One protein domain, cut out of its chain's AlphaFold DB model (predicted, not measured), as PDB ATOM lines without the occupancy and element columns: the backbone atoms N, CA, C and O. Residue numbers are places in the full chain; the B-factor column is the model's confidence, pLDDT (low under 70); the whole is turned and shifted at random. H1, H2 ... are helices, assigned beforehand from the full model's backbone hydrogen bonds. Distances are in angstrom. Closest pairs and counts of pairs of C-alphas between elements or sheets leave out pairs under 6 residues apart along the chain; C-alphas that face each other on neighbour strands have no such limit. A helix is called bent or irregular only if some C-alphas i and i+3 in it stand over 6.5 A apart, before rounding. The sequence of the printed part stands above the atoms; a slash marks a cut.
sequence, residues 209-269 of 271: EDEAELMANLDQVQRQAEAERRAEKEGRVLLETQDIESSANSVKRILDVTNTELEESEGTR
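This is residues 209 to 269 of the 271 residues of an uncharacterized protein of Rhodobacteraceae bacterium R_SAG10 (UniProt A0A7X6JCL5). The model is a long, narrow shape of two nearly antiparallel helices: the long helix H1 runs out along the rod, a six-residue link folds the chain back, and the shorter H2 returns beside the far part of H1 with a gap between them. The first part of H1, residues 209 to 223, sticks out past H2 and stands free. The printed part has 61 residues with two named helices, H1 then H2, and no named strand; its class is all helix. It is only just extended, close to loose, with a radius of gyration of the C-alphas of 15.8 A, and spans 54 by 22 by 8 A.

H1, residues 209 to 241, and H2, residues 248 to 267, run opposite ways. Their lines stand at a shallow tilt of 5 degrees, and their centres are 16.9 A apart. They are close but not clearly touching, with 1 pair of C-alphas within 8 A: the closest, those of Gly 235 and Ile 254, are 7.6 A apart. In H1 and H2 every O i to N i+4 pair is within hydrogen-bond range.

H1 has 33 residues and begins at C-alpha 209, at (62.827, 90.623, 99.520). It measures 47.5 A from first to last C-alpha and ends at C-alpha 241, at (89.977, 60.198, 75.162). H2 has 20 residues, measures 28.2 A, and ends at C-alpha 267, at (87.077, 86.835, 90.770). Neither helix is bent.

The outline is a rod, and the two C-alphas farthest apart, those of Glu 209 and Ser 246, are 54.1 A apart. Without residues 209 to 223 the body spans 37 by 18 by 8 A. The link from H1 to H2 is short, and the printed part has no cut. The mean pLDDT of the printed part is 70.7; 29 residues are under 70, among them 238 to 251 and 258 to 269.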
ATOM      1  N   GLU A 209      61.369  90.508  99.493       79.81
ATOM      2  CA  GLU A 209      62.827  90.623  99.520       79.81
ATOM      3  C   GLU A 209      63.481  89.275  99.851       79.81
ATOM      4  O   GLU A 209      64.373  88.849  99.121       79.81
ATOM      5  N   ASP A 210      62.977  88.554 100.858       81.38
ATOM      6  CA  ASP A 210      63.474  87.216 101.212       81.38
ATOM      7  C   ASP A 210      63.190  86.185 100.104       81.38
ATOM      8  O   ASP A 210      64.000  85.298  99.845       81.38
ATOM      9  N   GLU A 211      62.048  86.300  99.420       78.06
ATOM     10  CA  GLU A 211      61.689  85.444  98.284       78.06
ATOM     11  C   GLU A 211      62.600  85.710  97.075       78.06
ATOM     12  O   GLU A 211      63.078  84.771  96.437       78.06
ATOM     13  N   ALA A 212      62.915  86.979  96.793       82.94
ATOM     14  CA  ALA A 212      63.862  87.343  95.744       82.94
ATOM     15  C   ALA A 212      65.291  86.882  96.067       82.94
ATOM     16  O   ALA A 212      65.994  86.399  95.178       82.94
ATOM     17  N   GLU A 213      65.716  86.985  97.327       81.50
ATOM     18  CA  GLU A 213      67.024  86.504  97.776       81.50
ATOM     19  C   GLU A 213      67.123  84.973  97.720       81.50
ATOM     20  O   GLU A 213      68.143  84.432  97.289       81.50
ATOM     21  N   LEU A 214      66.058  84.252  98.081       83.75
ATOM     22  CA  LEU A 214      65.991  82.795  97.936       83.75
ATOM     23  C   LEU A 214      66.066  82.362  96.473       83.75
ATOM     24  O   LEU A 214      66.822  81.446  96.153       83.75
ATOM     25  N   MET A 215      65.343  83.039  95.580       86.62
ATOM     26  CA  MET A 215      65.400  82.759  94.142       86.62
ATOM     27  C   MET A 215      66.779  83.085  93.554       86.62
ATOM     28  O   MET A 215      67.308  82.298  92.774       86.62
ATOM     29  N   ALA A 216      67.413  84.183  93.977       85.88
ATOM     30  CA  ALA A 216      68.769  84.533  93.552       85.88
ATOM     31  C   ALA A 216      69.819  83.516  94.032       85.88
ATOM     32  O   ALA A 216      70.709  83.136  93.268       85.88
ATOM     33  N   ASN A 217      69.702  83.039  95.274       85.81
ATOM     34  CA  ASN A 217      70.565  81.981  95.801       85.81
ATOM     35  C   ASN A 217      70.347  80.654  95.069       85.81
ATOM     36  O   ASN A 217      71.310  79.959  94.751       85.81
ATOM     37  N   LEU A 218      69.098  80.304  94.770       87.94
ATOM     38  CA  LEU A 218      68.764  79.080  94.048       87.94
ATOM     39  C   LEU A 218      69.320  79.114  92.616       87.94
ATOM     40  O   LEU A 218      69.941  78.141  92.188       87.94
ATOM     41  N   ASP A 219      69.217  80.252  91.928       84.44
ATOM     42  CA  ASP A 219      69.859  80.488  90.629       84.44
ATOM     43  C   ASP A 219      71.388  80.368  90.709       84.44
ATOM     44  O   ASP A 219      72.025  79.790  89.826       84.44
ATOM     45  N   GLN A 220      72.008  80.900  91.765       85.00
ATOM     46  CA  GLN A 220      73.453  80.800  91.964       85.00
ATOM     47  C   GLN A 220      73.898  79.348  92.177       85.00
ATOM     48  O   GLN A 220      74.866  78.911  91.553       85.00
ATOM     49  N   VAL A 221      73.179  78.590  93.006       85.94
ATOM     50  CA  VAL A 221      73.448  77.164  93.246       85.94
ATOM     51  C   VAL A 221      73.253  76.352  91.967       85.94
ATOM     52  O   VAL A 221      74.061  75.477  91.669       85.94
ATOM     53  N   GLN A 222      72.229  76.658  91.169       86.06
ATOM     54  CA  GLN A 222      72.009  75.992  89.883       86.06
ATOM     55  C   GLN A 222      73.133  76.277  88.889       86.06
ATOM     56  O   GLN A 222      73.653  75.339  88.287       86.06
ATOM     57  N   ARG A 223      73.583  77.531  88.769       82.31
ATOM     58  CA  ARG A 223      74.733  77.878  87.918       82.31
ATOM     59  C   ARG A 223      76.014  77.179  88.369       82.31
ATOM     60  O   ARG A 223      76.774  76.720  87.524       82.31
ATOM     61  N   GLN A 224      76.240  77.060  89.678       84.44
ATOM     62  CA  GLN A 224      77.380  76.315  90.219       84.44
ATOM     63  C   GLN A 224      77.283  74.821  89.895       84.44
ATOM     64  O   GLN A 224      78.231  74.253  89.364       84.44
ATOM     65  N   ALA A 225      76.122  74.203  90.108       80.88
ATOM     66  CA  ALA A 225      75.904  72.796  89.783       80.88
ATOM     67  C   ALA A 225      76.031  72.505  88.274       80.88
ATOM     68  O   ALA A 225      76.490  71.433  87.872       80.88
ATOM     69  N   GLU A 226      75.628  73.442  87.414       82.38
ATOM     70  CA  GLU A 226      75.810  73.344  85.964       82.38
ATOM     71  C   GLU A 226      77.275  73.490  85.545       82.38
ATOM     72  O   GLU A 226      77.732  72.724  84.692       82.38
ATOM     73  N   ALA A 227      78.014  74.420  86.156       78.38
ATOM     74  CA  ALA A 227      79.450  74.577  85.941       78.38
ATOM     75  C   ALA A 227      80.214  73.318  86.379       78.38
ATOM     76  O   ALA A 227      80.992  72.776  85.598       78.38
ATOM     77  N   GLU A 228      79.905  72.774  87.557       76.69
ATOM     78  CA  GLU A 228      80.488  71.521  88.049       76.69
ATOM     79  C   GLU A 228      80.164  70.338  87.131       76.69
ATOM     80  O   GLU A 228      81.058  69.580  86.760       76.69
ATOM     81  N   ARG A 229      78.912  70.200  86.671       78.25
ATOM     82  CA  ARG A 229      78.548  69.160  85.689       78.25
ATOM     83  C   ARG A 229      79.282  69.317  84.366       78.25
ATOM     84  O   ARG A 229      79.521  68.317  83.689       78.25
ATOM     85  N   ARG A 230      79.566  70.548  83.943       77.75
ATOM     86  CA  ARG A 230      80.321  70.809  82.717       77.75
ATOM     87  C   ARG A 230      81.787  70.436  82.902       77.75
ATOM     88  O   ARG A 230      82.291  69.657  82.099       77.75
ATOM     89  N   ALA A 231      82.409  70.887  83.986       75.62
ATOM     90  CA  ALA A 231      83.782  70.552  84.346       75.62
ATOM     91  C   ALA A 231      83.971  69.037  84.535       75.62
ATOM     92  O   ALA A 231      84.942  68.470  84.041       75.62
ATOM     93  N   GLU A 232      83.017  68.340  85.160       76.56
ATOM     94  CA  GLU A 232      83.053  66.879  85.295       76.56
ATOM     95  C   GLU A 232      82.962  66.188  83.928       76.56
ATOM     96  O   GLU A 232      83.712  65.251  83.655       76.56
ATOM     97  N   LYS A 233      82.067  66.646  83.043       79.25
ATOM     98  CA  LYS A 233      81.940  66.085  81.689       79.25
ATOM     99  C   LYS A 233      83.200  66.317  80.864       79.25
ATOM    100  O   LYS A 233      83.669  65.386  80.220       79.25
ATOM    101  N   GLU A 234      83.755  67.522  80.888       70.38
ATOM    102  CA  GLU A 234      84.970  67.861  80.141       70.38
ATOM    103  C   GLU A 234      86.202  67.152  80.725       70.38
ATOM    104  O   GLU A 234      86.992  66.574  79.977       70.38
ATOM    105  N   GLY A 235      86.309  67.061  82.054       69.19
ATOM    106  CA  GLY A 235      87.339  66.288  82.750       69.19
ATOM    107  C   GLY A 235      87.250  64.787  82.466       69.19
ATOM    108  O   GLY A 235      88.266  64.148  82.191       69.19
ATOM    109  N   ARG A 236      86.037  64.219  82.441       72.44
ATOM    110  CA  ARG A 236      85.811  62.815  82.063       72.44
ATOM    111  C   ARG A 236      86.178  62.563  80.603       72.44
ATOM    112  O   ARG A 236      86.837  61.570  80.325       72.44
ATOM    113  N   VAL A 237      85.815  63.458  79.684       73.19
ATOM    114  CA  VAL A 237      86.193  63.333  78.266       73.19
ATOM    115  C   VAL A 237      87.712  63.382  78.099       73.19
ATOM    116  O   VAL A 237      88.256  62.592  77.331       73.19
ATOM    117  N   LEU A 238      88.418  64.246  78.831       64.12
ATOM    118  CA  LEU A 238      89.884  64.299  78.801       64.12
ATOM    119  C   LEU A 238      90.529  63.016  79.343       64.12
ATOM    120  O   LEU A 238      91.492  62.541  78.749       64.12
ATOM    121  N   LEU A 239      89.977  62.437  80.412       67.31
ATOM    122  CA  LEU A 239      90.415  61.154  80.978       67.31
ATOM    123  C   LEU A 239      90.126  59.956  80.057       67.31
ATOM    124  O   LEU A 239      90.909  59.016  80.019       67.31
ATOM    125  N   GLU A 240      89.003  59.970  79.335       68.12
ATOM    126  CA  GLU A 240      88.558  58.850  78.494       68.12
ATOM    127  C   GLU A 240      89.192  58.868  77.093       68.12
ATOM    128  O   GLU A 240      89.448  57.816  76.511       68.12
ATOM    129  N   THR A 241      89.460  60.054  76.536       63.88
ATOM    130  CA  THR A 241      89.977  60.198  75.162       63.88
ATOM    131  C   THR A 241      91.489  60.392  75.076       63.88
ATOM    132  O   THR A 241      92.057  60.208  73.996       63.88
ATOM    133  N   GLN A 242      92.162  60.752  76.174       57.34
ATOM    134  CA  GLN A 242      93.613  60.911  76.208       57.34
ATOM    135  C   GLN A 242      94.223  60.119  77.359       57.34
ATOM    136  O   GLN A 242      93.881  60.323  78.519       57.34
ATOM    137  N   ASP A 243      95.200  59.271  77.034       57.88
ATOM    138  CA  ASP A 243      96.057  58.627  78.028       57.88
ATOM    139  C   ASP A 243      96.886  59.715  78.729       57.88
ATOM    140  O   ASP A 243      97.922  60.164  78.222       57.88
ATOM    141  N   ILE A 244      96.409  60.181  79.883       56.78
ATOM    142  CA  ILE A 244      97.037  61.260  80.661       56.78
ATOM    143  C   ILE A 244      98.462  60.872  81.074       56.78
ATOM    144  O   ILE A 244      99.358  61.715  81.108       56.78
ATOM    145  N   GLU A 245      98.700  59.579  81.295       57.31
ATOM    146  CA  GLU A 245     100.016  59.030  81.630       57.31
ATOM    147  C   GLU A 245     101.029  59.147  80.478       57.31
ATOM    148  O   GLU A 245     102.237  59.170  80.711       57.31
ATOM    149  N   SER A 246     100.562  59.274  79.231       62.81
ATOM    150  CA  SER A 246     101.430  59.336  78.047       62.81
ATOM    151  C   SER A 246     101.859  60.759  77.656       62.81
ATOM    152  O   SER A 246     102.771  60.924  76.842       62.81
ATOM    153  N   SER A 247     101.230  61.800  78.220       57.19
ATOM    154  CA  SER A 247     101.352  63.185  77.744       57.19
ATOM    155  C   SER A 247     101.353  64.210  78.888       57.19
ATOM    156  O   SER A 247     100.313  64.610  79.412       57.19
ATOM    157  N   ALA A 248     102.534  64.750  79.209       64.75
ATOM    158  CA  ALA A 248     102.689  65.851  80.172       64.75
ATOM    159  C   ALA A 248     101.942  67.140  79.757       64.75
ATOM    160  O   ALA A 248     101.575  67.954  80.605       64.75
ATOM    161  N   ASN A 249     101.676  67.321  78.459       67.94
ATOM    162  CA  ASN A 249     100.889  68.448  77.953       67.94
ATOM    163  C   ASN A 249      99.398  68.326  78.303       67.94
ATOM    164  O   ASN A 249      98.735  69.349  78.465       67.94
ATOM    165  N   SER A 250      98.877  67.106  78.451       63.62
ATOM    166  CA  SER A 250      97.481  66.866  78.836       63.62
ATOM    167  C   SER A 250      97.261  67.195  80.316       63.62
ATOM    168  O   SER A 250      96.312  67.902  80.643       63.62
ATOM    169  N   VAL A 251      98.203  66.816  81.191       66.31
ATOM    170  CA  VAL A 251      98.207  67.210  82.616       66.31
ATOM    171  C   VAL A 251      98.286  68.730  82.774       66.31
ATOM    172  O   VAL A 251      97.505  69.313  83.521       66.31
ATOM    173  N   LYS A 252      99.190  69.388  82.034       73.62
ATOM    174  CA  LYS A 252      99.323  70.850  82.070       73.62
ATOM    175  C   LYS A 252      98.031  71.551  81.646       73.62
ATOM    176  O   LYS A 252      97.606  72.482  82.311       73.62
ATOM    177  N   ARG A 253      97.379  71.079  80.582       69.00
ATOM    178  CA  ARG A 253      96.129  71.673  80.092       69.00
ATOM    179  C   ARG A 253      94.975  71.509  81.081       69.00
ATOM    180  O   ARG A 253      94.201  72.440  81.239       69.00
ATOM    181  N   ILE A 254      94.879  70.358  81.752       68.81
ATOM    182  CA  ILE A 254      93.876  70.124  82.803       68.81
ATOM    183  C   ILE A 254      94.090  71.094  83.966       68.81
ATOM    184  O   ILE A 254      93.129  71.721  84.403       68.81
ATOM    185  N   LEU A 255      95.336  71.252  84.424       72.25
ATOM    186  CA  LEU A 255      95.685  72.191  85.495       72.25
ATOM    187  C   LEU A 255      95.452  73.650  85.092       72.25
ATOM    188  O   LEU A 255      94.969  74.433  85.901       72.25
ATOM    189  N   ASP A 256      95.759  74.017  83.848       71.06
ATOM    190  CA  ASP A 256      95.520  75.370  83.344       71.06
ATOM    191  C   ASP A 256      94.011  75.670  83.293       71.06
ATOM    192  O   ASP A 256      93.603  76.708  83.802       71.06
ATOM    193  N   VAL A 257      93.179  74.746  82.784       70.44
ATOM    194  CA  VAL A 257      91.708  74.895  82.749       70.44
ATOM    195  C   VAL A 257      91.124  74.990  84.161       70.44
ATOM    196  O   VAL A 257      90.374  75.922  84.446       70.44
ATOM    197  N   THR A 258      91.521  74.095  85.072       62.81
ATOM    198  CA  THR A 258      91.031  74.129  86.465       62.81
ATOM    199  C   THR A 258      91.458  75.390  87.211       62.81
ATOM    200  O   THR A 258      90.661  75.930  87.973       62.81
ATOM    201  N   ASN A 259      92.671  75.903  86.980       62.12
ATOM    202  CA  ASN A 259      93.122  77.145  87.608       62.12
ATOM    203  C   ASN A 259      92.395  78.378  87.052       62.12
ATOM    204  O   ASN A 259      92.006  79.240  87.835       62.12
ATOM    205  N   THR A 260      92.153  78.459  85.738       61.66
ATOM    206  CA  THR A 260      91.385  79.578  85.161       61.66
ATOM    207  C   THR A 260      89.925  79.586  85.607       61.66
ATOM    208  O   THR A 260      89.387  80.650  85.900       61.66
ATOM    209  N   GLU A 261      89.284  78.422  85.728       59.31
ATOM    210  CA  GLU A 261      87.891  78.346  86.189       59.31
ATOM    211  C   GLU A 261      87.761  78.665  87.691       59.31
ATOM    212  O   GLU A 261      86.816  79.342  88.108       59.31
ATOM    213  N   LEU A 262      88.746  78.272  88.510       59.78
ATOM    214  CA  LEU A 262      88.829  78.688  89.914       59.78
ATOM    215  C   LEU A 262      88.989  80.207  90.050       59.78
ATOM    216  O   LEU A 262      88.263  80.822  90.834       59.78
ATOM    217  N   GLU A 263      89.868  80.827  89.259       60.28
ATOM    218  CA  GLU A 263      90.052  82.283  89.256       60.28
ATOM    219  C   GLU A 263      88.795  83.043  88.803       60.28
ATOM    220  O   GLU A 263      88.491  84.098  89.363       60.28
ATOM    221  N   GLU A 264      88.010  82.519  87.858       58.75
ATOM    222  CA  GLU A 264      86.723  83.123  87.471       58.75
ATOM    223  C   GLU A 264      85.661  83.006  88.579       58.75
ATOM    224  O   GLU A 264      84.919  83.967  88.840       58.75
ATOM    225  N   SER A 265      85.627  81.876  89.293       55.56
ATOM    226  CA  SER A 265      84.707  81.658  90.421       55.56
ATOM    227  C   SER A 265      85.058  82.494  91.666       55.56
ATOM    228  O   SER A 265      84.168  82.935  92.396       55.56
ATOM    229  N   GLU A 266      86.342  82.795  91.895       53.28
ATOM    230  CA  GLU A 266      86.790  83.677  92.984       53.28
ATOM    231  C   GLU A 266      86.795  85.163  92.589       53.28
ATOM    232  O   GLU A 266      86.517  86.039  93.416       53.28
ATOM    233  N   GLY A 267      87.055  85.476  91.318       48.53
ATOM    234  CA  GLY A 267      87.077  86.835  90.770       48.53
ATOM    235  C   GLY A 267      85.698  87.493  90.655       48.53
ATOM    236  O   GLY A 267      85.611  88.720  90.546       48.53
ATOM    237  N   THR A 268      84.624  86.704  90.709       48.88
ATOM    238  CA  THR A 268      83.236  87.176  90.856       48.88
ATOM    239  C   THR A 268      82.814  87.356  92.316       48.88
ATOM    240  O   THR A 268      81.860  88.076  92.572       48.88
ATOM    241  N   ARG A 269      83.539  86.777  93.285       47.00
ATOM    242  CA  ARG A 269      83.279  86.934  94.730       47.00
ATOM    243  C   ARG A 269      83.979  88.152  95.346       47.00
ATOM    244  O   ARG A 269      83.583  88.613  96.411       47.00
TER     245      ARG A 269